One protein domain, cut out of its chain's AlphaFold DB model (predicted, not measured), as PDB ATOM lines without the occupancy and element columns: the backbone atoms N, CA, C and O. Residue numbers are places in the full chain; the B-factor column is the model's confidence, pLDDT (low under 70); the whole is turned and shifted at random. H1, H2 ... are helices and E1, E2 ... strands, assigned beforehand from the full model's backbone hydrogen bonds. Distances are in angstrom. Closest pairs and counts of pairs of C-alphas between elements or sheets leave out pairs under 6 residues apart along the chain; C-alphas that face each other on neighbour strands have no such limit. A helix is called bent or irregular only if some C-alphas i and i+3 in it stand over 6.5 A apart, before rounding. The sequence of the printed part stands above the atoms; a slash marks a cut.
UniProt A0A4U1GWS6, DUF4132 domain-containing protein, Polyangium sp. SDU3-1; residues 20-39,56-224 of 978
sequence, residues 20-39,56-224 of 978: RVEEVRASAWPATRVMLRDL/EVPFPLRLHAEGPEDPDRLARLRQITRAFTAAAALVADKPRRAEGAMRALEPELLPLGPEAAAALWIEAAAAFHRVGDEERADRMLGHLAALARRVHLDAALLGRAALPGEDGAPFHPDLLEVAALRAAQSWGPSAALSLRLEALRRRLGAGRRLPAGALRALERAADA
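What this domain is: This is residues 20 to 39 and 56 to 224 of the 978 residues of the protein "DUF4132 domain-containing protein" of Polyangium sp. SDU3-1 (UniProt A0A4U1GWS6). Helices stand side by side in two staggered rows, set across the longest axis: H3, H6, H8 and H10 make one row, H4 with H5, H7, H9 and H11 the other, and from H3 on the chain folds back and forth between the rows. At the H3 end lie the strand E1 and the helix H1, with the short H2 between H1 and H3; H11 makes the other end. The printed part has 189 residues, with one named strand and then eleven named helices, E1 and H1 to H11 in order along the chain; the class is mostly helix. The whole is compact, with a radius of gyration of the C-alphas of 17.6 A, and only just elongated, with spans of 55 by 36 by 31 A.

How they stand to each other: Begin at H3, residues 71 to 89, the longest helix by residues. Its residues 83 to 89 touch H4, residues 95 to 103, closest at the C-alphas of Ala 87 and Ala 98, 4.7 A; the two form a hairpin, opposite ways at a shallow tilt of 16 degrees. With residues 73 to 80 H3 only just touches H5, residues 106 to 112, in 3 pairs of C-alphas within 8 A, closest Ile 80 and Glu 108 at 7.3 A. Look next to H6, residues 114 to 130, whose residues 116 to 120 touch H5 in a hairpin at a steep tilt of 44 degrees, closest at C-alphas 109 and 117, 5.1 A. H6 and H7, residues 134 to 150, form a hairpin with a shallow tilt of 11 degrees, closest at C-alphas 125 and 137, 4.1 A. H9, residues 173 to 187, touches H7 with residues 174 to 178, closest at C-alphas 145 and 175, 4.6 A, the same way at a tilt of 37 degrees, only just steep. H8, residues 155 to 162, is near H7 and forms a hairpin with H9, closest at C-alphas 162 and 176, 5.0 A. H10, residues 189 to 205, forms hairpins with H9, closest at C-alphas 180 and 192, 4.4 A, and with H11, residues 214 to 223, closest at C-alphas 193 and 221, 5.6 A. Back at the H3 end, H2, residues 61 to 64, touches H1, residues 26 to 38, closest at C-alphas 31 and 64, 5.1 A. E1, residues 20 to 25, pairs with no named strand. H3, H4 and H6 to H11 have every O i to N i+4 pair within hydrogen-bond range, H1 has 7 of 9, H5 has 1 of 3 with 2 of its 4 O i to N i+3 pairs, and H2 is too short for an i+4 pair.

Where its parts are: Find C-alpha 20, where E1 begins, at (-33.821, -58.334, 2.994). H1 is irregular: C-alphas 27 and 30 are 7.2 A apart. H3 starts at C-alpha 71, (-15.304, -49.517, 18.428), and runs 27.2 A. H6 and H7 each measure 24.7 A, H10 24.6 A and H9 20.5 A. H11 ends at C-alpha 223, (-45.934, -43.687, 58.836).

The domain as a whole: The C-alphas farthest apart are those of Arg 20 and Asp 223, 59.0 A. Residues 40 to 55 are not printed, and C-alphas 39 and 56 are 22.6 A apart across this cut. Of the links that are printed whole, none is long. The mean pLDDT of the printed part is 87.4; look for values under 70 at residue 38 and residues 65 to 69.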
ATOM      1  N   ARG A  20     -32.756 -57.834   2.111       92.56
ATOM      2  CA  ARG A  20     -33.821 -58.334   2.994       92.56
ATOM      3  C   ARG A  20     -34.796 -57.217   3.337       92.56
ATOM      4  O   ARG A  20     -34.429 -56.048   3.266       92.56
ATOM      5  N   VAL A  21     -36.021 -57.569   3.699       91.19
ATOM      6  CA  VAL A  21     -37.033 -56.606   4.140       91.19
ATOM      7  C   VAL A  21     -37.394 -56.932   5.580       91.19
ATOM      8  O   VAL A  21     -37.668 -58.088   5.887       91.19
ATOM      9  N   GLU A  22     -37.357 -55.931   6.453       92.94
ATOM     10  CA  GLU A  22     -37.694 -56.083   7.869       92.94
ATOM     11  C   GLU A  22     -38.736 -55.047   8.274       92.94
ATOM     12  O   GLU A  22     -38.668 -53.893   7.849       92.94
ATOM     13  N   GLU A  23     -39.697 -55.457   9.098       93.06
ATOM     14  CA  GLU A  23     -40.562 -54.515   9.798       93.06
ATOM     15  C   GLU A  23     -39.809 -53.938  10.996       93.06
ATOM     16  O   GLU A  23     -39.336 -54.677  11.861       93.06
ATOM     17  N   VAL A  24     -39.685 -52.616  11.050       87.19
ATOM     18  CA  VAL A  24     -39.007 -51.909  12.129       87.19
ATOM     19  C   VAL A  24     -39.900 -50.807  12.670       87.19
ATOM     20  O   VAL A  24     -40.382 -49.946  11.935       87.19
ATOM     21  N   ARG A  25     -40.106 -50.828  13.984       87.56
ATOM     22  CA  ARG A  25     -40.796 -49.772  14.728       87.56
ATOM     23  C   ARG A  25     -39.963 -48.489  14.750       87.56
ATOM     24  O   ARG A  25     -38.738 -48.555  14.859       87.56
ATOM     25  N   ALA A  26     -40.622 -47.336  14.682       81.31
ATOM     26  CA  ALA A  26     -39.988 -46.019  14.633       81.31
ATOM     27  C   ALA A  26     -38.977 -45.816  15.771       81.31
ATOM     28  O   ALA A  26     -37.835 -45.429  15.524       81.31
ATOM     29  N   SER A  27     -39.369 -46.144  17.007       79.88
ATOM     30  CA  SER A  27     -38.503 -46.002  18.182       79.88
ATOM     31  C   SER A  27     -37.268 -46.906  18.124       79.88
ATOM     32  O   SER A  27     -36.193 -46.520  18.585       79.88
ATOM     33  N   ALA A  28     -37.393 -48.087  17.517       80.31
ATOM     34  CA  ALA A  28     -36.309 -49.047  17.371       80.31
ATOM     35  C   ALA A  28     -35.386 -48.728  16.186       80.31
ATOM     36  O   ALA A  28     -34.283 -49.274  16.114       80.31
ATOM     37  N   TRP A  29     -35.800 -47.861  15.256       83.50
ATOM     38  CA  TRP A  29     -35.083 -47.629  14.003       83.50
ATOM     39  C   TRP A  29     -33.644 -47.115  14.182       83.50
ATOM     40  O   TRP A  29     -32.759 -47.682  13.539       83.50
ATOM     41  N   PRO A  30     -33.331 -46.137  15.058       75.94
ATOM     42  CA  PRO A  30     -31.953 -45.672  15.245       75.94
ATOM     43  C   PRO A  30     -31.006 -46.790  15.704       75.94
ATOM     44  O   PRO A  30     -29.950 -46.996  15.104       75.94
ATOM     45  N   ALA A  31     -31.422 -47.569  16.706       72.50
ATOM     46  CA  ALA A  31     -30.663 -48.708  17.213       72.50
ATOM     47  C   ALA A  31     -30.533 -49.826  16.167       72.50
ATOM     48  O   ALA A  31     -29.445 -50.358  15.935       72.50
ATOM     49  N   THR A  32     -31.638 -50.139  15.487       76.69
ATOM     50  CA  THR A  32     -31.684 -51.156  14.432       76.69
ATOM     51  C   THR A  32     -30.767 -50.758  13.282       76.69
ATOM     52  O   THR A  32     -29.975 -51.569  12.827       76.69
ATOM     53  N   ARG A  33     -30.759 -49.491  12.864       78.19
ATOM     54  CA  ARG A  33     -29.884 -48.982  11.805       78.19
ATOM     55  C   ARG A  33     -28.400 -49.111  12.152       78.19
ATOM     56  O   ARG A  33     -27.621 -49.466  11.270       78.19
ATOM     57  N   VAL A  34     -28.002 -48.842  13.399       73.50
ATOM     58  CA  VAL A  34     -26.612 -49.038  13.860       73.50
ATOM     59  C   VAL A  34     -26.242 -50.520  13.811       73.50
ATOM     60  O   VAL A  34     -25.253 -50.881  13.174       73.50
ATOM     61  N   MET A  35     -27.082 -51.390  14.381       76.00
ATOM     62  CA  MET A  35     -26.879 -52.842  14.329       76.00
ATOM     63  C   MET A  35     -26.789 -53.358  12.883       76.00
ATOM     64  O   MET A  35     -25.935 -54.179  12.557       76.00
ATOM     65  N   LEU A  36     -27.658 -52.876  11.997       77.62
ATOM     66  CA  LEU A  36     -27.715 -53.294  10.601       77.62
ATOM     67  C   LEU A  36     -26.490 -52.844   9.814       77.62
ATOM     68  O   LEU A  36     -25.904 -53.664   9.107       77.62
ATOM     69  N   ARG A  37     -26.058 -51.589   9.989       77.69
ATOM     70  CA  ARG A  37     -24.821 -51.068   9.391       77.69
ATOM     71  C   ARG A  37     -23.628 -51.946   9.752       77.69
ATOM     72  O   ARG A  37     -22.804 -52.252   8.893       77.69
ATOM     73  N   ASP A  38     -23.583 -52.401  10.994       68.00
ATOM     74  CA  ASP A  38     -22.523 -53.252  11.523       68.00
ATOM     75  C   ASP A  38     -22.557 -54.690  10.996       68.00
ATOM     76  O   ASP A  38     -21.513 -55.324  10.848       68.00
ATOM     77  N   LEU A  39     -23.745 -55.201  10.668       73.25
ATOM     78  CA  LEU A  39     -23.926 -56.461   9.939       73.25
ATOM     79  C   LEU A  39     -23.670 -56.305   8.425       73.25
ATOM     80  O   LEU A  39     -23.839 -57.254   7.657       73.25
ATOM     81  N   GLU A  56     -41.534 -50.186  23.940       73.69
ATOM     82  CA  GLU A  56     -40.146 -49.998  24.336       73.69
ATOM     83  C   GLU A  56     -39.224 -50.716  23.335       73.69
ATOM     84  O   GLU A  56     -39.522 -51.824  22.880       73.69
ATOM     85  N   VAL A  57     -38.102 -50.085  22.971       74.25
ATOM     86  CA  VAL A  57     -37.103 -50.706  22.090       74.25
ATOM     87  C   VAL A  57     -36.573 -51.965  22.780       74.25
ATOM     88  O   VAL A  57     -35.989 -51.848  23.862       74.25
ATOM     89  N   PRO A  58     -36.728 -53.155  22.177       73.38
ATOM     90  CA  PRO A  58     -36.428 -54.400  22.865       73.38
ATOM     91  C   PRO A  58     -34.934 -54.511  23.168       73.38
ATOM     92  O   PRO A  58     -34.073 -54.071  22.398       73.38
ATOM     93  N   PHE A  59     -34.590 -55.131  24.289       73.69
ATOM     94  CA  PHE A  59     -33.215 -55.534  24.550       73.69
ATOM     95  C   PHE A  59     -32.792 -56.649  23.580       73.69
ATOM     96  O   PHE A  59     -33.582 -57.546  23.279       73.69
ATOM     97  N   PRO A  60     -31.549 -56.633  23.076       72.00
ATOM     98  CA  PRO A  60     -30.443 -55.736  23.420       72.00
ATOM     99  C   PRO A  60     -30.332 -54.491  22.521       72.00
ATOM    100  O   PRO A  60     -29.392 -53.719  22.691       72.00
ATOM    101  N   LEU A  61     -31.272 -54.249  21.593       72.50
ATOM    102  CA  LEU A  61     -31.202 -53.123  20.646       72.50
ATOM    103  C   LEU A  61     -31.081 -51.774  21.357       72.50
ATOM    104  O   LEU A  61     -30.284 -50.939  20.936       72.50
ATOM    105  N   ARG A  62     -31.779 -51.576  22.480       78.50
ATOM    106  CA  ARG A  62     -31.665 -50.339  23.272       78.50
ATOM    107  C   ARG A  62     -30.237 -50.005  23.722       78.50
ATOM    108  O   ARG A  62     -29.917 -48.828  23.828       78.50
ATOM    109  N   LEU A  63     -29.349 -50.993  23.891       77.12
ATOM    110  CA  LEU A  63     -27.940 -50.747  24.238       77.12
ATOM    111  C   LEU A  63     -27.154 -50.043  23.116       77.12
ATOM    112  O   LEU A  63     -26.109 -49.452  23.370       77.12
ATOM    113  N   HIS A  64     -27.645 -50.105  21.876       71.00
ATOM    114  CA  HIS A  64     -27.040 -49.448  20.717       71.00
ATOM    115  C   HIS A  64     -27.563 -48.020  20.490       71.00
ATOM    116  O   HIS A  64     -27.013 -47.305  19.653       71.00
ATOM    117  N   ALA A  65     -28.609 -47.593  21.210       65.75
ATOM    118  CA  ALA A  65     -29.226 -46.279  21.025       65.75
ATOM    119  C   ALA A  65     -28.338 -45.120  21.515       65.75
ATOM    120  O   ALA A  65     -28.434 -44.016  20.987       65.75
ATOM    121  N   GLU A  66     -27.435 -45.371  22.468       63.38
ATOM    122  CA  GLU A  66     -26.545 -44.350  23.043       63.38
ATOM    123  C   GLU A  66     -25.273 -44.077  22.217       63.38
ATOM    124  O   GLU A  66     -24.401 -43.345  22.668       63.38
ATOM    125  N   GLY A  67     -25.164 -44.635  21.003       56.00
ATOM    126  CA  GLY A  67     -24.152 -44.266  20.007       56.00
ATOM    127  C   GLY A  67     -22.713 -44.189  20.536       56.00
ATOM    128  O   GLY A  67     -22.161 -43.092  20.610       56.00
ATOM    129  N   PRO A  68     -22.062 -45.312  20.885       55.16
ATOM    130  CA  PRO A  68     -20.664 -45.252  21.278       55.16
ATOM    131  C   PRO A  68     -19.785 -44.945  20.056       55.16
ATOM    132  O   PRO A  68     -19.775 -45.698  19.084       55.16
ATOM    133  N   GLU A  69     -19.006 -43.863  20.128       63.47
ATOM    134  CA  GLU A  69     -17.894 -43.597  19.198       63.47
ATOM    135  C   GLU A  69     -16.739 -44.614  19.365       63.47
ATOM    136  O   GLU A  69     -15.831 -44.667  18.539       63.47
ATOM    137  N   ASP A  70     -16.792 -45.446  20.415       80.12
ATOM    138  CA  ASP A  70     -15.788 -46.451  20.767       80.12
ATOM    139  C   ASP A  70     -16.044 -47.817  20.074       80.12
ATOM    140  O   ASP A  70     -17.029 -48.505  20.394       80.12
ATOM    141  N   PRO A  71     -15.164 -48.253  19.150       78.81
ATOM    142  CA  PRO A  71     -15.304 -49.517  18.428       78.81
ATOM    143  C   PRO A  71     -15.175 -50.765  19.318       78.81
ATOM    144  O   PRO A  71     -15.804 -51.782  19.005       78.81
ATOM    145  N   ASP A  72     -14.430 -50.711  20.426       81.38
ATOM    146  CA  ASP A  72     -14.245 -51.864  21.317       81.38
ATOM    147  C   ASP A  72     -15.503 -52.107  22.157       81.38
ATOM    148  O   ASP A  72     -15.989 -53.241  22.271       81.38
ATOM    149  N   ARG A  73     -16.114 -51.027  22.662       81.88
ATOM    150  CA  ARG A  73     -17.432 -51.078  23.314       81.88
ATOM    151  C   ARG A  73     -18.488 -51.659  22.376       81.88
ATOM    152  O   ARG A  73     -19.293 -52.495  22.793       81.88
ATOM    153  N   LEU A  74     -18.462 -51.270  21.102       78.50
ATOM    154  CA  LEU A  74     -19.376 -51.783  20.084       78.50
ATOM    155  C   LEU A  74     -19.145 -53.276  19.794       78.50
ATOM    156  O   LEU A  74     -20.106 -54.040  19.699       78.50
ATOM    157  N   ALA A  75     -17.888 -53.726  19.706       82.94
ATOM    158  CA  ALA A  75     -17.555 -55.141  19.543       82.94
ATOM    159  C   ALA A  75     -18.055 -55.990  20.725       82.94
ATOM    160  O   ALA A  75     -18.652 -57.053  20.518       82.94
ATOM    161  N   ARG A  76     -17.898 -55.487  21.953       85.38
ATOM    162  CA  ARG A  76     -18.403 -56.142  23.164       85.38
ATOM    163  C   ARG A  76     -19.930 -56.216  23.188       85.38
ATOM    164  O   ARG A  76     -20.484 -57.286  23.434       85.38
ATOM    165  N   LEU A  77     -20.613 -55.121  22.845       84.88
ATOM    166  CA  LEU A  77     -22.073 -55.099  22.697       84.88
ATOM    167  C   LEU A  77     -22.560 -56.143  21.687       84.88
ATOM    168  O   LEU A  77     -23.520 -56.857  21.958       84.88
ATOM    169  N   ARG A  78     -21.861 -56.314  20.558       81.25
ATOM    170  CA  ARG A  78     -22.198 -57.354  19.569       81.25
ATOM    171  C   ARG A  78     -22.086 -58.763  20.149       81.25
ATOM    172  O   ARG A  78     -22.950 -59.596  19.874       81.25
ATOM    173  N   GLN A  79     -21.035 -59.047  20.921       88.19
ATOM    174  CA  GLN A  79     -20.855 -60.354  21.556       88.19
ATOM    175  C   GLN A  79     -21.979 -60.641  22.558       88.19
ATOM    176  O   GLN A  79     -22.571 -61.720  22.518       88.19
ATOM    177  N   ILE A  80     -22.317 -59.656  23.393       88.62
ATOM    178  CA  ILE A  80     -23.394 -59.762  24.381       88.62
ATOM    179  C   ILE A  80     -24.746 -59.949  23.692       88.62
ATOM    180  O   ILE A  80     -25.492 -60.851  24.063       88.62
ATOM    181  N   THR A  81     -25.034 -59.171  22.647       86.94
ATOM    182  CA  THR A  81     -26.275 -59.280  21.874       86.94
ATOM    183  C   THR A  81     -26.461 -60.684  21.308       86.94
ATOM    184  O   THR A  81     -27.505 -61.298  21.516       86.94
ATOM    185  N   ARG A  82     -25.429 -61.249  20.665       87.38
ATOM    186  CA  ARG A  82     -25.489 -62.621  20.128       87.38
ATOM    187  C   ARG A  82     -25.714 -63.655  21.225       87.38
ATOM    188  O   ARG A  82     -26.517 -64.569  21.048       87.38
ATOM    189  N   ALA A  83     -25.005 -63.517  22.342       91.50
ATOM    190  CA  ALA A  83     -25.113 -64.451  23.450       91.50
ATOM    191  C   ALA A  83     -26.491 -64.377  24.131       91.50
ATOM    192  O   ALA A  83     -27.066 -65.417  24.446       91.50
ATOM    193  N   PHE A  84     -27.065 -63.177  24.277       92.69
ATOM    194  CA  PHE A  84     -28.421 -62.999  24.792       92.69
ATOM    195  C   PHE A  84     -29.466 -63.609  23.858       92.69
ATOM    196  O   PHE A  84     -30.294 -64.388  24.319       92.69
ATOM    197  N   THR A  85     -29.412 -63.329  22.553       87.75
ATOM    198  CA  THR A  85     -30.356 -63.913  21.585       87.75
ATOM    199  C   THR A  85     -30.277 -65.440  21.579       87.75
ATOM    200  O   THR A  85     -31.309 -66.110  21.565       87.75
ATOM    201  N   ALA A  86     -29.067 -66.006  21.665       91.00
ATOM    202  CA  ALA A  86     -28.881 -67.449  21.787       91.00
ATOM    203  C   ALA A  86     -29.476 -68.007  23.092       91.00
ATOM    204  O   ALA A  86     -30.081 -69.077  23.075       91.00
ATOM    205  N   ALA A  87     -29.343 -67.293  24.214       93.50
ATOM    206  CA  ALA A  87     -29.947 -67.689  25.483       93.50
ATOM    207  C   ALA A  87     -31.482 -67.585  25.455       93.50
ATOM    208  O   ALA A  87     -32.161 -68.501  25.911       93.50
ATOM    209  N   ALA A  88     -32.032 -66.516  24.870       90.38
ATOM    210  CA  ALA A  88     -33.470 -66.301  24.727       90.38
ATOM    211  C   ALA A  88     -34.135 -67.388  23.868       90.38
ATOM    212  O   ALA A  88     -35.206 -67.876  24.217       90.38
ATOM    213  N   ALA A  89     -33.472 -67.847  22.801       91.88
ATOM    214  CA  ALA A  89     -33.962 -68.952  21.974       91.88
ATOM    215  C   ALA A  89     -34.060 -70.289  22.737       91.88
ATOM    216  O   ALA A  89     -34.844 -71.155  22.368       91.88
ATOM    217  N   LEU A  90     -33.288 -70.464  23.816       95.88
ATOM    218  CA  LEU A  90     -33.328 -71.668  24.650       95.88
ATOM    219  C   LEU A  90     -34.455 -71.649  25.691       95.88
ATOM    220  O   LEU A  90     -34.633 -72.656  26.374       95.88
ATOM    221  N   VAL A  91     -35.178 -70.537  25.861       96.25
ATOM    222  CA  VAL A  91     -36.167 -70.370  26.943       96.25
ATOM    223  C   VAL A  91     -37.291 -71.405  26.848       96.25
ATOM    224  O   VAL A  91     -37.627 -72.004  27.864       96.25
ATOM    225  N   ALA A  92     -37.807 -71.668  25.644       93.94
ATOM    226  CA  ALA A  92     -38.877 -72.644  25.433       93.94
ATOM    227  C   ALA A  92     -38.396 -74.099  25.613       93.94
ATOM    228  O   ALA A  92     -39.024 -74.877  26.326       93.94
ATOM    229  N   ASP A  93     -37.254 -74.460  25.017       96.00
ATOM    230  CA  ASP A  93     -36.817 -75.864  24.949       96.00
ATOM    231  C   ASP A  93     -35.960 -76.305  26.144       96.00
ATOM    232  O   ASP A  93     -35.936 -77.475  26.531       96.00
ATOM    233  N   LYS A  94     -35.145 -75.390  26.684       97.12
ATOM    234  CA  LYS A  94     -34.101 -75.675  27.683       97.12
ATOM    235  C   LYS A  94     -34.027 -74.547  28.725       97.12
ATOM    236  O   LYS A  94     -32.954 -73.958  28.901       97.12
ATOM    237  N   PRO A  95     -35.105 -74.289  29.488       95.31
ATOM    238  CA  PRO A  95     -35.234 -73.118  30.359       95.31
ATOM    239  C   PRO A  95     -34.113 -72.993  31.405       95.31
ATOM    240  O   PRO A  95     -33.579 -71.909  31.620       95.31
ATOM    241  N   ARG A  96     -33.649 -74.108  31.992       95.88
ATOM    242  CA  ARG A  96     -32.496 -74.108  32.922       95.88
ATOM    243  C   ARG A  96     -31.183 -73.683  32.256       95.88
ATOM    244  O   ARG A  96     -30.354 -73.024  32.877       95.88
ATOM    245  N   ARG A  97     -30.970 -74.083  30.997       96.56
ATOM    246  CA  ARG A  97     -29.772 -73.705  30.236       96.56
ATOM    247  C   ARG A  97     -29.850 -72.244  29.802       96.56
ATOM    248  O   ARG A  97     -28.828 -71.568  29.845       96.56
ATOM    249  N   ALA A  98     -31.040 -71.771  29.427       96.94
ATOM    250  CA  ALA A  98     -31.300 -70.362  29.141       96.94
ATOM    251  C   ALA A  98     -30.992 -69.482  30.361       96.94
ATOM    252  O   ALA A  98     -30.209 -68.545  30.254       96.94
ATOM    253  N   GLU A  99     -31.512 -69.854  31.534       96.88
ATOM    254  CA  GLU A  99     -31.265 -69.190  32.821       96.88
ATOM    255  C   GLU A  99     -29.761 -69.103  33.140       96.88
ATOM    256  O   GLU A  99     -29.235 -68.022  33.408       96.88
ATOM    257  N   GLY A 100     -29.033 -70.221  33.027       96.94
ATOM    258  CA  GLY A 100     -27.579 -70.240  33.225       96.94
ATOM    259  C   GLY A 100     -26.812 -69.367  32.223       96.94
ATOM    260  O   GLY A 100     -25.865 -68.682  32.607       96.94
ATOM    261  N   ALA A 101     -27.234 -69.353  30.956       96.12
ATOM    262  CA  ALA A 101     -26.617 -68.535  29.915       96.12
ATOM    263  C   ALA A 101     -26.879 -67.034  30.120       96.12
ATOM    264  O   ALA A 101     -25.951 -66.242  29.995       96.12
ATOM    265  N   MET A 102     -28.102 -66.640  30.492       96.31
ATOM    266  CA  MET A 102     -28.432 -65.248  30.823       96.31
ATOM    267  C   MET A 102     -27.638 -64.769  32.041       96.31
ATOM    268  O   MET A 102     -27.059 -63.688  32.011       96.31
ATOM    269  N   ARG A 103     -27.499 -65.606  33.077       96.69
ATOM    270  CA  ARG A 103     -26.697 -65.276  34.263       96.69
ATOM    271  C   ARG A 103     -25.218 -65.053  33.953       96.69
ATOM    272  O   ARG A 103     -24.594 -64.198  34.577       96.69
ATOM    273  N   ALA A 104     -24.665 -65.777  32.984       96.56
ATOM    274  CA  ALA A 104     -23.286 -65.582  32.546       96.56
ATOM    275  C   ALA A 104     -23.052 -64.220  31.857       96.56
ATOM    276  O   ALA A 104     -21.904 -63.798  31.750       96.56
ATOM    277  N   LEU A 105     -24.108 -63.519  31.423       96.00
ATOM    278  CA  LEU A 105     -24.005 -62.217  30.751       96.00
ATOM    279  C   LEU A 105     -23.969 -61.021  31.705       96.00
ATOM    280  O   LEU A 105     -23.459 -59.973  31.317       96.00
ATOM    281  N   GLU A 106     -24.459 -61.151  32.944       95.75
ATOM    282  CA  GLU A 106     -24.407 -60.067  33.939       95.75
ATOM    283  C   GLU A 106     -22.993 -59.469  34.117       95.75
ATOM    284  O   GLU A 106     -22.858 -58.248  33.984       95.75
ATOM    285  N   PRO A 107     -21.926 -60.259  34.374       96.25
ATOM    286  CA  PRO A 107     -20.583 -59.700  34.556       96.25
ATOM    287  C   PRO A 107     -20.033 -59.016  33.297       96.25
ATOM    288  O   PRO A 107     -19.199 -58.122  33.412       96.25
ATOM    289  N   GLU A 108     -20.512 -59.388  32.107       94.75
ATOM    290  CA  GLU A 108     -20.126 -58.749  30.844       94.75
ATOM    291  C   GLU A 108     -20.843 -57.415  30.606       94.75
ATOM    292  O   GLU A 108     -20.289 -56.518  29.970       94.75
ATOM    293  N   LEU A 109     -22.061 -57.272  31.136       92.88
ATOM    294  CA  LEU A 109     -22.875 -56.062  31.027       92.88
ATOM    295  C   LEU A 109     -22.536 -55.014  32.086       92.88
ATOM    296  O   LEU A 109     -22.659 -53.828  31.804       92.88
ATOM    297  N   LEU A 110     -22.084 -55.416  33.278       93.62
ATOM    298  CA  LEU A 110     -21.731 -54.481  34.354       93.62
ATOM    299  C   LEU A 110     -20.732 -53.384  33.921       93.62
ATOM    300  O   LEU A 110     -20.980 -52.220  34.236       93.62
ATOM    301  N   PRO A 111     -19.658 -53.680  33.157       92.62
ATOM    302  CA  PRO A 111     -18.754 -52.653  32.630       92.62
ATOM    303  C   PRO A 111     -19.399 -51.679  31.636       92.62
ATOM    304  O   PRO A 111     -18.840 -50.618  31.381       92.62
ATOM    305  N   LEU A 112     -20.543 -52.041  31.046       87.44
ATOM    306  CA  LEU A 112     -21.310 -51.168  30.153       87.44
ATOM    307  C   LEU A 112     -22.293 -50.262  30.906       87.44
ATOM    308  O   LEU A 112     -22.865 -49.369  30.284       87.44
ATOM    309  N   GLY A 113     -22.469 -50.494  32.208       91.94
ATOM    310  CA  GLY A 113     -23.376 -49.777  33.096       91.94
ATOM    311  C   GLY A 113     -24.304 -50.736  33.853       91.94
ATOM    312  O   GLY A 113     -24.747 -51.747  33.295       91.94
ATOM    313  N   PRO A 114     -24.637 -50.449  35.123       92.31
ATOM    314  CA  PRO A 114     -25.566 -51.274  35.891       92.31
ATOM    315  C   PRO A 114     -26.971 -51.307  35.261       92.31
ATOM    316  O   PRO A 114     -27.654 -52.327  35.354       92.31
ATOM    317  N   GLU A 115     -27.378 -50.259  34.542       91.38
ATOM    318  CA  GLU A 115     -28.635 -50.186  33.790       91.38
ATOM    319  C   GLU A 115     -28.693 -51.230  32.669       91.38
ATOM    320  O   GLU A 115     -29.750 -51.808  32.424       91.38
ATOM    321  N   ALA A 116     -27.561 -51.533  32.026       90.19
ATOM    322  CA  ALA A 116     -27.482 -52.547  30.976       90.19
ATOM    323  C   ALA A 116     -27.683 -53.964  31.544       90.19
ATOM    324  O   ALA A 116     -28.377 -54.792  30.950       90.19
ATOM    325  N   ALA A 117     -27.125 -54.233  32.727       94.12
ATOM    326  CA  ALA A 117     -27.354 -55.482  33.452       94.12
ATOM    327  C   ALA A 117     -28.794 -55.572  33.994       94.12
ATOM    328  O   ALA A 117     -29.414 -56.633  33.935       94.12
ATOM    329  N   ALA A 118     -29.369 -54.464  34.463       93.81
ATOM    330  CA  ALA A 118     -30.767 -54.421  34.884       93.81
ATOM    331  C   ALA A 118     -31.725 -54.698  33.714       93.81
ATOM    332  O   ALA A 118     -32.667 -55.481  33.832       93.81
ATOM    333  N   ALA A 119     -31.429 -54.101  32.561       90.50
ATOM    334  CA  ALA A 119     -32.141 -54.296  31.311       90.50
ATOM    335  C   ALA A 119     -32.169 -55.765  30.856       90.50
ATOM    336  O   ALA A 119     -33.215 -56.235  30.405       90.50
ATOM    337  N   LEU A 120     -31.054 -56.489  31.004       94.69
ATOM    338  CA  LEU A 120     -30.989 -57.933  30.761       94.69
ATOM    339  C   LEU A 120     -32.003 -58.690  31.625       94.69
ATOM    340  O   LEU A 120     -32.742 -59.523  31.107       94.69
ATOM    341  N   TRP A 121     -32.041 -58.413  32.930       96.50
ATOM    342  CA  TRP A 121     -32.891 -59.158  33.860       96.50
ATOM    343  C   TRP A 121     -34.385 -58.904  33.652       96.50
ATOM    344  O   TRP A 121     -35.171 -59.848  33.727       96.50
ATOM    345  N   ILE A 122     -34.773 -57.667  33.324       92.62
ATOM    346  CA  ILE A 122     -36.162 -57.324  32.963       92.62
ATOM    347  C   ILE A 122     -36.618 -58.156  31.755       92.62
ATOM    348  O   ILE A 122     -37.704 -58.730  31.746       92.62
ATOM    349  N   GLU A 123     -35.760 -58.271  30.747       92.12
ATOM    350  CA  GLU A 123     -36.091 -58.932  29.481       92.12
ATOM    351  C   GLU A 123     -36.028 -60.453  29.583       92.12
ATOM    352  O   GLU A 123     -36.848 -61.156  28.992       92.12
ATOM    353  N   ALA A 124     -35.116 -60.973  30.405       93.75
ATOM    354  CA  ALA A 124     -35.109 -62.370  30.808       93.75
ATOM    355  C   ALA A 124     -36.425 -62.748  31.512       93.75
ATOM    356  O   ALA A 124     -37.042 -63.753  31.154       93.75
ATOM    357  N   ALA A 125     -36.893 -61.926  32.461       94.38
ATOM    358  CA  ALA A 125     -38.161 -62.153  33.152       94.38
ATOM    359  C   ALA A 125     -39.346 -62.167  32.173       94.38
ATOM    360  O   ALA A 125     -40.164 -63.086  32.205       94.38
ATOM    361  N   ALA A 126     -39.397 -61.204  31.248       90.44
ATOM    362  CA  ALA A 126     -40.420 -61.151  30.205       90.44
ATOM    363  C   ALA A 126     -40.361 -62.360  29.250       90.44
ATOM    364  O   ALA A 126     -41.398 -62.877  28.833       90.44
ATOM    365  N   ALA A 127     -39.165 -62.848  28.903       91.25
ATOM    366  CA  ALA A 127     -38.999 -64.031  28.060       91.25
ATOM    367  C   ALA A 127     -39.548 -65.304  28.726       91.25
ATOM    368  O   ALA A 127     -40.304 -66.031  28.084       91.25
ATOM    369  N   PHE A 128     -39.231 -65.548  30.003       95.00
ATOM    370  CA  PHE A 128     -39.779 -66.689  30.748       95.00
ATOM    371  C   PHE A 128     -41.289 -66.570  30.973       95.00
ATOM    372  O   PHE A 128     -42.014 -67.551  30.825       95.00
ATOM    373  N   HIS A 129     -41.782 -65.362  31.249       92.75
ATOM    374  CA  HIS A 129     -43.213 -65.131  31.416       92.75
ATOM    375  C   HIS A 129     -44.008 -65.447  30.137       92.75
ATOM    376  O   HIS A 129     -45.034 -66.117  30.211       92.75
ATOM    377  N   ARG A 130     -43.498 -65.066  28.954       91.50
ATOM    378  CA  ARG A 130     -44.144 -65.362  27.659       91.50
ATOM    379  C   ARG A 130     -44.306 -66.855  27.362       91.50
ATOM    380  O   ARG A 130     -45.215 -67.213  26.624       91.50
ATOM    381  N   VAL A 131     -43.452 -67.717  27.918       94.12
ATOM    382  CA  VAL A 131     -43.584 -69.182  27.784       94.12
ATOM    383  C   VAL A 131     -44.360 -69.825  28.941       94.12
ATOM    384  O   VAL A 131     -44.425 -71.048  29.026       94.12
ATOM    385  N   GLY A 132     -44.939 -69.021  29.840       93.06
ATOM    386  CA  GLY A 132     -45.706 -69.489  30.996       93.06
ATOM    387  C   GLY A 132     -44.861 -69.971  32.182       93.06
ATOM    388  O   GLY A 132     -45.404 -70.561  33.112       93.06
ATOM    389  N   ASP A 133     -43.545 -69.732  32.189       94.75
ATOM    390  CA  ASP A 133     -42.646 -70.135  33.279       94.75
ATOM    391  C   ASP A 133     -42.544 -69.025  34.337       94.75
ATOM    392  O   ASP A 133     -41.552 -68.293  34.431       94.75
ATOM    393  N   GLU A 134     -43.614 -68.863  35.121       92.00
ATOM    394  CA  GLU A 134     -43.707 -67.808  36.139       92.00
ATOM    395  C   GLU A 134     -42.617 -67.925  37.215       92.00
ATOM    396  O   GLU A 134     -42.100 -66.912  37.680       92.00
ATOM    397  N   GLU A 135     -42.221 -69.149  37.574       93.50
ATOM    398  CA  GLU A 135     -41.207 -69.411  38.600       93.50
ATOM    399  C   GLU A 135     -39.827 -68.885  38.177       93.50
ATOM    400  O   GLU A 135     -39.099 -68.292  38.975       93.50
ATOM    401  N   ARG A 136     -39.445 -69.070  36.904       95.69
ATOM    402  CA  ARG A 136     -38.199 -68.492  36.377       95.69
ATOM    403  C   ARG A 136     -38.301 -66.999  36.165       95.69
ATOM    404  O   ARG A 136     -37.327 -66.305  36.447       95.69
ATOM    405  N   ALA A 137     -39.445 -66.506  35.698       94.19
ATOM    406  CA  ALA A 137     -39.659 -65.073  35.553       94.19
ATOM    407  C   ALA A 137     -39.466 -64.350  36.899       94.19
ATOM    408  O   ALA A 137     -38.739 -63.357  36.962       94.19
ATOM    409  N   ASP A 138     -40.015 -64.912  37.980       92.69
ATOM    410  CA  ASP A 138     -39.802 -64.446  39.351       92.69
ATOM    411  C   ASP A 138     -38.313 -64.490  39.740       92.69
ATOM    412  O   ASP A 138     -37.748 -63.469  40.128       92.69
ATOM    413  N   ARG A 139     -37.609 -65.610  39.510       95.62
ATOM    414  CA  ARG A 139     -36.156 -65.688  39.765       95.62
ATOM    415  C   ARG A 139     -35.341 -64.618  39.031       95.62
ATOM    416  O   ARG A 139     -34.388 -64.092  39.607       95.62
ATOM    417  N   MET A 140     -35.690 -64.279  37.787       96.69
ATOM    418  CA  MET A 140     -34.986 -63.233  37.028       96.69
ATOM    419  C   MET A 140     -35.174 -61.854  37.677       96.69
ATOM    420  O   MET A 140     -34.211 -61.098  37.812       96.69
ATOM    421  N   LEU A 141     -36.381 -61.551  38.165       95.94
ATOM    422  CA  LEU A 141     -36.637 -60.337  38.948       95.94
ATOM    423  C   LEU A 141     -35.945 -60.369  40.321       95.94
ATOM    424  O   LEU A 141     -35.491 -59.330  40.804       95.94
ATOM    425  N   GLY A 142     -35.786 -61.547  40.926       96.06
ATOM    426  CA  GLY A 142     -34.972 -61.738  42.128       96.06
ATOM    427  C   GLY A 142     -33.493 -61.406  41.893       96.06
ATOM    428  O   GLY A 142     -32.864 -60.733  42.715       96.06
ATOM    429  N   HIS A 143     -32.940 -61.787  40.736       97.12
ATOM    430  CA  HIS A 143     -31.596 -61.369  40.325       97.12
ATOM    431  C   HIS A 143     -31.495 -59.853  40.122       97.12
ATOM    432  O   HIS A 143     -30.532 -59.247  40.596       97.12
ATOM    433  N   LEU A 144     -32.509 -59.219  39.520       96.81
ATOM    434  CA  LEU A 144     -32.578 -57.760  39.415       96.81
ATOM    435  C   LEU A 144     -32.603 -57.081  40.793       96.81
ATOM    436  O   LEU A 144     -31.873 -56.115  41.012       96.81
ATOM    437  N   ALA A 145     -33.377 -57.604  41.746       96.31
ATOM    438  CA  ALA A 145     -33.404 -57.090  43.116       96.31
ATOM    439  C   ALA A 145     -32.029 -57.224  43.799       96.31
ATOM    440  O   ALA A 145     -31.549 -56.286  44.439       96.31
ATOM    441  N   ALA A 146     -31.350 -58.364  43.623       96.88
ATOM    442  CA  ALA A 146     -29.999 -58.580  44.137       96.88
ATOM    443  C   ALA A 146     -28.959 -57.650  43.484       96.88
ATOM    444  O   ALA A 146     -28.036 -57.181  44.155       96.88
ATOM    445  N   LEU A 147     -29.098 -57.355  42.189       96.56
ATOM    446  CA  LEU A 147     -28.294 -56.351  41.498       96.56
ATOM    447  C   LEU A 147     -28.545 -54.955  42.092       96.56
ATOM    448  O   LEU A 147     -27.605 -54.326  42.565       96.56
ATOM    449  N   ALA A 148     -29.803 -54.523  42.186       96.19
ATOM    450  CA  ALA A 148     -30.216 -53.211  42.698       96.19
ATOM    451  C   ALA A 148     -29.801 -52.919  44.157       96.19
ATOM    452  O   ALA A 148     -29.715 -51.758  44.574       96.19
ATOM    453  N   ARG A 149     -29.541 -53.966  44.953       96.31
ATOM    454  CA  ARG A 149     -28.948 -53.850  46.297       96.31
ATOM    455  C   ARG A 149     -27.440 -53.598  46.257       96.31
ATOM    456  O   ARG A 149     -26.932 -52.873  47.106       96.31
ATOM    457  N   ARG A 150     -26.728 -54.197  45.295       96.50
ATOM    458  CA  ARG A 150     -25.264 -54.097  45.148       96.50
ATOM    459  C   ARG A 150     -24.832 -52.820  44.431       96.50
ATOM    460  O   ARG A 150     -23.794 -52.265  44.771       96.50
ATOM    461  N   VAL A 151     -25.609 -52.373  43.448       95.75
ATOM    462  CA  VAL A 151     -25.305 -51.201  42.615       95.75
ATOM    463  C   VAL A 151     -26.439 -50.184  42.676       95.75
ATOM    464  O   VAL A 151     -27.594 -50.535  42.922       95.75
ATOM    465  N   HIS A 152     -26.114 -48.905  42.486       93.44
ATOM    466  CA  HIS A 152     -27.134 -47.871  42.351       93.44
ATOM    467  C   HIS A 152     -27.804 -48.017  40.980       93.44
ATOM    468  O   HIS A 152     -27.116 -48.066  39.966       93.44
ATOM    469  N   LEU A 153     -29.130 -48.123  40.975       95.06
ATOM    470  CA  LEU A 153     -29.959 -48.142  39.775       95.06
ATOM    471  C   LEU A 153     -30.989 -47.029  39.894       95.06
ATOM    472  O   LEU A 153     -31.485 -46.760  40.993       95.06
ATOM    473  N   ASP A 154     -31.320 -46.429  38.756       92.88
ATOM    474  CA  ASP A 154     -32.345 -45.401  38.669       92.88
ATOM    475  C   ASP A 154     -33.694 -45.880  39.242       92.88
ATOM    476  O   ASP A 154     -34.166 -46.995  38.981       92.88
ATOM    477  N   ALA A 155     -34.325 -45.017  40.041       90.44
ATOM    478  CA  ALA A 155     -35.574 -45.336  40.724       90.44
ATOM    479  C   ALA A 155     -36.745 -45.515  39.742       90.44
ATOM    480  O   ALA A 155     -37.640 -46.317  40.014       90.44
ATOM    481  N   ALA A 156     -36.739 -44.835  38.587       90.25
ATOM    482  CA  ALA A 156     -37.793 -44.974  37.584       90.25
ATOM    483  C   ALA A 156     -37.681 -46.307  36.842       90.25
ATOM    484  O   ALA A 156     -38.696 -46.972  36.628       90.25
ATOM    485  N   LEU A 157     -36.460 -46.737  36.508       91.94
ATOM    486  CA  LEU A 157     -36.210 -48.060  35.929       91.94
ATOM    487  C   LEU A 157     -36.728 -49.177  36.845       91.94
ATOM    488  O   LEU A 157     -37.464 -50.056  36.395       91.94
ATOM    489  N   LEU A 158     -36.379 -49.120  38.133       92.94
ATOM    490  CA  LEU A 158     -36.833 -50.103  39.117       92.94
ATOM    491  C   LEU A 158     -38.341 -50.031  39.357       92.94
ATOM    492  O   LEU A 158     -38.978 -51.072  39.474       92.94
ATOM    493  N   GLY A 159     -38.920 -48.828  39.390       90.81
ATOM    494  CA  GLY A 159     -40.363 -48.641  39.514       90.81
ATOM    495  C   GLY A 159     -41.131 -49.300  38.369       90.81
ATOM    496  O   GLY A 159     -42.085 -50.030  38.618       90.81
ATOM    497  N   ARG A 160     -40.673 -49.131  37.121       89.12
ATOM    498  CA  ARG A 160     -41.276 -49.802  35.955       89.12
ATOM    499  C   ARG A 160     -41.156 -51.323  36.026       89.12
ATOM    500  O   ARG A 160     -42.120 -52.006  35.720       89.12
ATOM    501  N   ALA A 161     -40.001 -51.842  36.445       89.69
ATOM    502  CA  ALA A 161     -39.777 -53.284  36.556       89.69
ATOM    503  C   ALA A 161     -40.540 -53.932  37.727       89.69
ATOM    504  O   ALA A 161     -40.869 -55.113  37.670       89.69
ATOM    505  N   ALA A 162     -40.793 -53.176  38.800       91.25
ATOM    506  CA  ALA A 162     -41.507 -53.651  39.983       91.25
ATOM    507  C   ALA A 162     -43.036 -53.634  39.824       91.25
ATOM    508  O   ALA A 162     -43.733 -54.353  40.545       91.25
ATOM    509  N   LEU A 163     -43.565 -52.803  38.922       89.38
ATOM    510  CA  LEU A 163     -44.995 -52.722  38.648       89.38
ATOM    511  C   LEU A 163     -45.388 -53.763  37.592       89.38
ATOM    512  O   LEU A 163     -44.887 -53.696  36.470       89.38
ATOM    513  N   PRO A 164     -46.314 -54.691  37.894       77.81
ATOM    514  CA  PRO A 164     -46.812 -55.601  36.876       77.81
ATOM    515  C   PRO A 164     -47.504 -54.794  35.762       77.81
ATOM    516  O   PRO A 164     -48.163 -53.782  36.024       77.81
ATOM    517  N   GLY A 165     -47.320 -55.207  34.509       78.69
ATOM    518  CA  GLY A 165     -48.114 -54.717  33.382       78.69
ATOM    519  C   GLY A 165     -49.566 -55.190  33.483       78.69
ATOM    520  O   GLY A 165     -49.872 -56.089  34.271       78.69
ATOM    521  N   GLU A 166     -50.453 -54.604  32.675       71.94
ATOM    522  CA  GLU A 166     -51.872 -55.003  32.614       71.94
ATOM    523  C   GLU A 166     -52.043 -56.479  32.213       71.94
ATOM    524  O   GLU A 166     -52.948 -57.146  32.706       71.94
ATOM    525  N   ASP A 167     -51.093 -57.026  31.449       73.38
ATOM    526  CA  ASP A 167     -51.070 -58.425  30.990       73.38
ATOM    527  C   ASP A 167     -50.666 -59.443  32.077       73.38
ATOM    528  O   ASP A 167     -50.443 -60.619  31.794       73.38
ATOM    529  N   GLY A 168     -50.525 -59.009  33.335       73.69
ATOM    530  CA  GLY A 168     -50.130 -59.887  34.436       73.69
ATOM    531  C   GLY A 168     -48.633 -60.202  34.465       73.69
ATOM    532  O   GLY A 168     -48.266 -61.303  34.875       73.69
ATOM    533  N   ALA A 169     -47.793 -59.239  34.072       79.31
ATOM    534  CA  ALA A 169     -46.331 -59.348  34.082       79.31
ATOM    535  C   ALA A 169     -45.783 -59.857  35.440       79.31
ATOM    536  O   ALA A 169     -46.431 -59.673  36.479       79.31
ATOM    537  N   PRO A 170     -44.590 -60.484  35.464       85.00
ATOM    538  CA  PRO A 170     -44.037 -61.067  36.681       85.00
ATOM    539  C   PRO A 170     -43.851 -60.010  37.776       85.00
ATOM    540  O   PRO A 170     -43.539 -58.852  37.508       85.00
ATOM    541  N   PHE A 171     -44.043 -60.424  39.028       87.38
ATOM    542  CA  PHE A 171     -43.912 -59.572  40.206       87.38
ATOM    543  C   PHE A 171     -43.034 -60.269  41.230       87.38
ATOM    544  O   PHE A 171     -43.363 -61.385  41.628       87.38
ATOM    545  N   HIS A 172     -42.016 -59.568  41.725       92.56
ATOM    546  CA  HIS A 172     -41.149 -60.062  42.789       92.56
ATOM    547  C   HIS A 172     -41.174 -59.098  43.989       92.56
ATOM    548  O   HIS A 172     -40.841 -57.917  43.830       92.56
ATOM    549  N   PRO A 173     -41.517 -59.561  45.207       88.94
ATOM    550  CA  PRO A 173     -41.706 -58.691  46.372       88.94
ATOM    551  C   PRO A 173     -40.428 -57.940  46.763       88.94
ATOM    552  O   PRO A 173     -40.467 -56.736  47.009       88.94
ATOM    553  N   ASP A 174     -39.269 -58.606  46.730       92.25
ATOM    554  CA  ASP A 174     -38.001 -57.935  47.040       92.25
ATOM    555  C   ASP A 174     -37.652 -56.826  46.045       92.25
ATOM    556  O   ASP A 174     -36.999 -55.856  46.428       92.25
ATOM    557  N   LEU A 175     -38.058 -56.960  44.776       94.50
ATOM    558  CA  LEU A 175     -37.804 -55.933  43.775       94.50
ATOM    559  C   LEU A 175     -38.652 -54.697  44.069       94.50
ATOM    560  O   LEU A 175     -38.123 -53.590  44.014       94.50
ATOM    561  N   LEU A 176     -39.923 -54.882  44.450       93.94
ATOM    562  CA  LEU A 176     -40.791 -53.789  44.889       93.94
ATOM    563  C   LEU A 176     -40.201 -53.056  46.095       93.94
ATOM    564  O   LEU A 176     -40.163 -51.829  46.101       93.94
ATOM    565  N   GLU A 177     -39.701 -53.784  47.092       93.56
ATOM    566  CA  GLU A 177     -39.121 -53.156  48.282       93.56
ATOM    567  C   GLU A 177     -37.832 -52.393  47.969       93.56
ATOM    568  O   GLU A 177     -37.641 -51.276  48.457       93.56
ATOM    569  N   VAL A 178     -36.969 -52.930  47.102       94.75
ATOM    570  CA  VAL A 178     -35.774 -52.205  46.654       94.75
ATOM    571  C   VAL A 178     -36.158 -50.984  45.812       94.75
ATOM    572  O   VAL A 178     -35.622 -49.903  46.045       94.75
ATOM    573  N   ALA A 179     -37.112 -51.111  44.888       94.44
ATOM    574  CA  ALA A 179     -37.602 -50.004  44.068       94.44
ATOM    575  C   ALA A 179     -38.216 -48.889  44.929       94.44
ATOM    576  O   ALA A 179     -37.905 -47.715  44.741       94.44
ATOM    577  N   ALA A 180     -39.024 -49.252  45.926       92.38
ATOM    578  CA  ALA A 180     -39.637 -48.306  46.845       92.38
ATOM    579  C   ALA A 180     -38.595 -47.629  47.746       92.38
ATOM    580  O   ALA A 180     -38.681 -46.425  47.976       92.38
ATOM    581  N   LEU A 181     -37.572 -48.355  48.209       94.19
ATOM    582  CA  LEU A 181     -36.450 -47.756  48.934       94.19
ATOM    583  C   LEU A 181     -35.699 -46.733  48.066       94.19
ATOM    584  O   LEU A 181     -35.378 -45.647  48.546       94.19
ATOM    585  N   ARG A 182     -35.445 -47.046  46.788       94.88
ATOM    586  CA  ARG A 182     -34.800 -46.112  45.849       94.88
ATOM    587  C   ARG A 182     -35.680 -44.902  45.548       94.88
ATOM    588  O   ARG A 182     -35.183 -43.784  45.583       94.88
ATOM    589  N   ALA A 183     -36.981 -45.095  45.350       91.94
ATOM    590  CA  ALA A 183     -37.933 -43.997  45.192       91.94
ATOM    591  C   ALA A 183     -37.973 -43.091  46.436       91.94
ATOM    592  O   ALA A 183     -37.990 -41.873  46.292       91.94
ATOM    593  N   ALA A 184     -37.906 -43.661  47.646       92.44
ATOM    594  CA  ALA A 184     -37.817 -42.886  48.885       92.44
ATOM    595  C   ALA A 184     -36.540 -42.038  48.948       92.44
ATOM    596  O   ALA A 184     -36.593 -40.881  49.354       92.44
ATOM    597  N   GLN A 185     -35.403 -42.609  48.538       92.69
ATOM    598  CA  GLN A 185     -34.112 -41.918  48.513       92.69
ATOM    599  C   GLN A 185     -34.075 -40.791  47.471       92.69
ATOM    600  O   GLN A 185     -33.558 -39.717  47.765       92.69
ATOM    601  N   SER A 186     -34.618 -41.026  46.273       92.69
ATOM    602  CA  SER A 186     -34.538 -40.076  45.157       92.69
ATOM    603  C   SER A 186     -35.639 -39.015  45.171       92.69
ATOM    604  O   SER A 186     -35.394 -37.877  44.778       92.69
ATOM    605  N   TRP A 187     -36.852 -39.375  45.596       93.38
ATOM    606  CA  TRP A 187     -38.059 -38.543  45.456       93.38
ATOM    607  C   TRP A 187     -38.875 -38.412  46.750       93.38
ATOM    608  O   TRP A 187     -39.956 -37.823  46.751       93.38
ATOM    609  N   GLY A 188     -38.372 -38.952  47.860       92.69
ATOM    610  CA  GLY A 188     -38.990 -38.856  49.179       92.69
ATOM    611  C   GLY A 188     -39.998 -39.972  49.503       92.69
ATOM    612  O   GLY A 188     -40.464 -40.698  48.618       92.69
ATOM    613  N   PRO A 189     -40.377 -40.123  50.789       90.88
ATOM    614  CA  PRO A 189     -41.235 -41.214  51.270       90.88
ATOM    615  C   PRO A 189     -42.589 -41.333  50.552       90.88
ATOM    616  O   PRO A 189     -43.099 -42.438  50.367       90.88
ATOM    617  N   SER A 190     -43.149 -40.208  50.091       85.62
ATOM    618  CA  SER A 190     -44.423 -40.168  49.360       85.62
ATOM    619  C   SER A 190     -44.358 -40.932  48.030       85.62
ATOM    620  O   SER A 190     -45.287 -41.661  47.689       85.62
ATOM    621  N   ALA A 191     -43.236 -40.859  47.305       88.88
ATOM    622  CA  ALA A 191     -43.061 -41.601  46.056       88.88
ATOM    623  C   ALA A 191     -42.990 -43.119  46.289       88.88
ATOM    624  O   ALA A 191     -43.564 -43.901  45.530       88.88
ATOM    625  N   ALA A 192     -42.340 -43.540  47.377       90.94
ATOM    626  CA  ALA A 192     -42.276 -44.942  47.777       90.94
ATOM    627  C   ALA A 192     -43.645 -45.503  48.181       90.94
ATOM    628  O   ALA A 192     -43.948 -46.661  47.888       90.94
ATOM    629  N   LEU A 193     -44.474 -44.695  48.848       90.50
ATOM    630  CA  LEU A 193     -45.852 -45.053  49.178       90.50
ATOM    631  C   LEU A 193     -46.706 -45.195  47.911       90.50
ATOM    632  O   LEU A 193     -47.365 -46.218  47.741       90.50
ATOM    633  N   SER A 194     -46.635 -44.225  46.993       89.00
ATOM    634  CA  SER A 194     -47.354 -44.271  45.712       89.00
ATOM    635  C   SER A 194     -46.991 -45.506  44.885       89.00
ATOM    636  O   SER A 194     -47.881 -46.170  44.362       89.00
ATOM    637  N   LEU A 195     -45.703 -45.864  44.815       90.56
ATOM    638  CA  LEU A 195     -45.251 -47.053  44.090       90.56
ATOM    639  C   LEU A 195     -45.837 -48.346  44.681       90.56
ATOM    640  O   LEU A 195     -46.303 -49.205  43.935       90.56
ATOM    641  N   ARG A 196     -45.855 -48.481  46.016       92.31
ATOM    642  CA  ARG A 196     -46.447 -49.651  46.688       92.31
ATOM    643  C   ARG A 196     -47.963 -49.726  46.492       92.31
ATOM    644  O   ARG A 196     -48.482 -50.817  46.267       92.31
ATOM    645  N   LEU A 197     -48.665 -48.591  46.553       88.75
ATOM    646  CA  LEU A 197     -50.114 -48.528  46.319       88.75
ATOM    647  C   LEU A 197     -50.472 -48.921  44.883       88.75
ATOM    648  O   LEU A 197     -51.394 -49.706  44.676       88.75
ATOM    649  N   GLU A 198     -49.717 -48.433  43.901       90.50
ATOM    650  CA  GLU A 198     -49.934 -48.784  42.498       90.50
ATOM    651  C   GLU A 198     -49.636 -50.268  42.234       90.50
ATOM    652  O   GLU A 198     -50.420 -50.949  41.570       90.50
ATOM    653  N   ALA A 199     -48.564 -50.816  42.818       88.25
ATOM    654  CA  ALA A 199     -48.255 -52.244  42.730       88.25
ATOM    655  C   ALA A 199     -49.392 -53.108  43.299       88.25
ATOM    656  O   ALA A 199     -49.791 -54.099  42.682       88.25
ATOM    657  N   LEU A 200     -49.937 -52.708  44.455       86.31
ATOM    658  CA  LEU A 200     -51.071 -53.374  45.091       86.31
ATOM    659  C   LEU A 200     -52.312 -53.336  44.190       86.31
ATOM    660  O   LEU A 200     -52.924 -54.374  43.936       86.31
ATOM    661  N   ARG A 201     -52.643 -52.152  43.661       85.88
ATOM    662  CA  ARG A 201     -53.796 -51.935  42.783       85.88
ATOM    663  C   ARG A 201     -53.744 -52.814  41.540       85.88
ATOM    664  O   ARG A 201     -54.723 -53.497  41.243       85.88
ATOM    665  N   ARG A 202     -52.611 -52.832  40.832       86.25
ATOM    666  CA  ARG A 202     -52.454 -53.636  39.611       86.25
ATOM    667  C   ARG A 202     -52.534 -55.129  39.890       86.25
ATOM    668  O   ARG A 202     -53.151 -55.864  39.129       86.25
ATOM    669  N   ARG A 203     -51.961 -55.579  41.008       84.31
ATOM    670  CA  ARG A 203     -51.997 -56.988  41.406       84.31
ATOM    671  C   ARG A 203     -53.417 -57.462  41.731       84.31
ATOM    672  O   ARG A 203     -53.809 -58.537  41.279       84.31
ATOM    673  N   LEU A 204     -54.189 -56.639  42.445       81.25
ATOM    674  CA  LEU A 204     -55.606 -56.897  42.720       81.25
ATOM    675  C   LEU A 204     -56.446 -56.882  41.437       81.25
ATOM    676  O   LEU A 204     -57.260 -57.783  41.240       81.25
ATOM    677  N   GLY A 205     -56.216 -55.907  40.550       79.06
ATOM    678  CA  GLY A 205     -56.884 -55.825  39.248       79.06
ATOM    679  C   GLY A 205     -56.604 -57.031  38.347       79.06
ATOM    680  O   GLY A 205     -57.505 -57.507  37.668       79.06
ATOM    681  N   ALA A 206     -55.386 -57.578  38.402       78.00
ATOM    682  CA  ALA A 206     -54.971 -58.745  37.627       78.00
ATOM    683  C   ALA A 206     -55.423 -60.093  38.212       78.00
ATOM    684  O   ALA A 206     -55.006 -61.138  37.714       78.00
ATOM    685  N   GLY A 207     -56.205 -60.125  39.295       81.19
ATOM    686  CA  GLY A 207     -56.618 -61.414  39.839       81.19
ATOM    687  C   GLY A 207     -55.461 -62.196  40.499       81.19
ATOM    688  O   GLY A 207     -55.517 -63.424  40.527       81.19
ATOM    689  N   ARG A 208     -54.427 -61.530  41.070       80.69
ATOM    690  CA  ARG A 208     -53.322 -62.174  41.831       80.69
ATOM    691  C   ARG A 208     -53.362 -61.938  43.362       80.69
ATOM    692  O   ARG A 208     -53.622 -60.831  43.823       80.69
ATOM    693  N   ARG A 209     -53.057 -62.989  44.149       79.50
ATOM    694  CA  ARG A 209     -53.062 -62.972  45.636       79.50
ATOM    695  C   ARG A 209     -52.079 -61.960  46.205       79.50
ATOM    696  O   ARG A 209     -50.979 -61.811  45.659       79.50
ATOM    697  N   LEU A 210     -52.426 -61.332  47.326       76.81
ATOM    698  CA  LEU A 210     -51.542 -60.379  47.996       76.81
ATOM    699  C   LEU A 210     -50.341 -61.096  48.640       76.81
ATOM    700  O   LEU A 210     -50.497 -62.187  49.188       76.81
ATOM    701  N   PRO A 211     -49.119 -60.537  48.552       78.06
ATOM    702  CA  PRO A 211     -47.988 -61.052  49.313       78.06
ATOM    703  C   PRO A 211     -48.264 -60.911  50.810       78.06
ATOM    704  O   PRO A 211     -48.703 -59.850  51.248       78.06
ATOM    705  N   ALA A 212     -47.933 -61.933  51.596       79.69
ATOM    706  CA  ALA A 212     -48.052 -61.849  53.045       79.69
ATOM    707  C   ALA A 212     -47.260 -60.645  53.597       79.69
ATOM    708  O   ALA A 212     -46.064 -60.493  53.340       79.69
ATOM    709  N   GLY A 213     -47.930 -59.798  54.373       81.38
ATOM    710  CA  GLY A 213     -47.399 -58.576  54.962       81.38
ATOM    711  C   GLY A 213     -47.506 -57.323  54.086       81.38
ATOM    712  O   GLY A 213     -46.982 -56.287  54.505       81.38
ATOM    713  N   ALA A 214     -48.164 -57.366  52.919       80.25
ATOM    714  CA  ALA A 214     -48.260 -56.217  52.012       80.25
ATOM    715  C   ALA A 214     -48.970 -55.016  52.659       80.25
ATOM    716  O   ALA A 214     -48.483 -53.886  52.572       80.25
ATOM    717  N   LEU A 215     -50.065 -55.261  53.388       81.44
ATOM    718  CA  LEU A 215     -50.779 -54.214  54.128       81.44
ATOM    719  C   LEU A 215     -49.895 -53.571  55.206       81.44
ATOM    720  O   LEU A 215     -49.800 -52.348  55.283       81.44
ATOM    721  N   ARG A 216     -49.151 -54.375  55.975       83.81
ATOM    722  CA  ARG A 216     -48.225 -53.853  56.999       83.81
ATOM    723  C   ARG A 216     -47.075 -53.058  56.385       83.81
ATOM    724  O   ARG A 216     -46.589 -52.104  56.987       83.81
ATOM    725  N   ALA A 217     -46.600 -53.452  55.204       80.25
ATOM    726  CA  ALA A 217     -45.573 -52.709  54.481       80.25
ATOM    727  C   ALA A 217     -46.084 -51.331  54.025       80.25
ATOM    728  O   ALA A 217     -45.355 -50.347  54.158       80.25
ATOM    729  N   LEU A 218     -47.338 -51.244  53.567       84.81
ATOM    730  CA  LEU A 218     -47.994 -49.977  53.228       84.81
ATOM    731  C   LEU A 218     -48.167 -49.064  54.441       84.81
ATOM    732  O   LEU A 218     -47.871 -47.875  54.350       84.81
ATOM    733  N   GLU A 219     -48.579 -49.608  55.583       84.94
ATOM    734  CA  GLU A 219     -48.720 -48.833  56.820       84.94
ATOM    735  C   GLU A 219     -47.386 -48.260  57.291       84.94
ATOM    736  O   GLU A 219     -47.280 -47.060  57.539       84.94
ATOM    737  N   ARG A 220     -46.335 -49.090  57.322       85.00
ATOM    738  CA  ARG A 220     -44.982 -48.621  57.653       85.00
ATOM    739  C   ARG A 220     -44.502 -47.538  56.690       85.00
ATOM    740  O   ARG A 220     -43.820 -46.610  57.115       85.00
ATOM    741  N   ALA A 221     -44.841 -47.651  55.404       79.44
ATOM    742  CA  ALA A 221     -44.497 -46.643  54.409       79.44
ATOM    743  C   ALA A 221     -45.262 -45.329  54.630       79.44
ATOM    744  O   ALA A 221     -44.656 -44.267  54.534       79.44
ATOM    745  N   ALA A 222     -46.554 -45.388  54.969       85.25
ATOM    746  CA  ALA A 222     -47.356 -44.209  55.291       85.25
ATOM    747  C   ALA A 222     -46.853 -43.494  56.555       85.25
ATOM    748  O   ALA A 222     -46.766 -42.270  56.574       85.25
ATOM    749  N   ASP A 223     -46.455 -44.246  57.583       86.19
ATOM    750  CA  ASP A 223     -45.934 -43.687  58.836       86.19
ATOM    751  C   ASP A 223     -44.566 -42.997  58.680       86.19
ATOM    752  O   ASP A 223     -44.197 -42.153  59.506       86.19
ATOM    753  N   ALA A 224     -43.831 -43.343  57.619       81.75
ATOM    754  CA  ALA A 224     -42.558 -42.733  57.250       81.75
ATOM    755  C   ALA A 224     -42.704 -41.430  56.434       81.75
ATOM    756  O   ALA A 224     -41.697 -40.762  56.195       81.75
TER     757      ALA A 224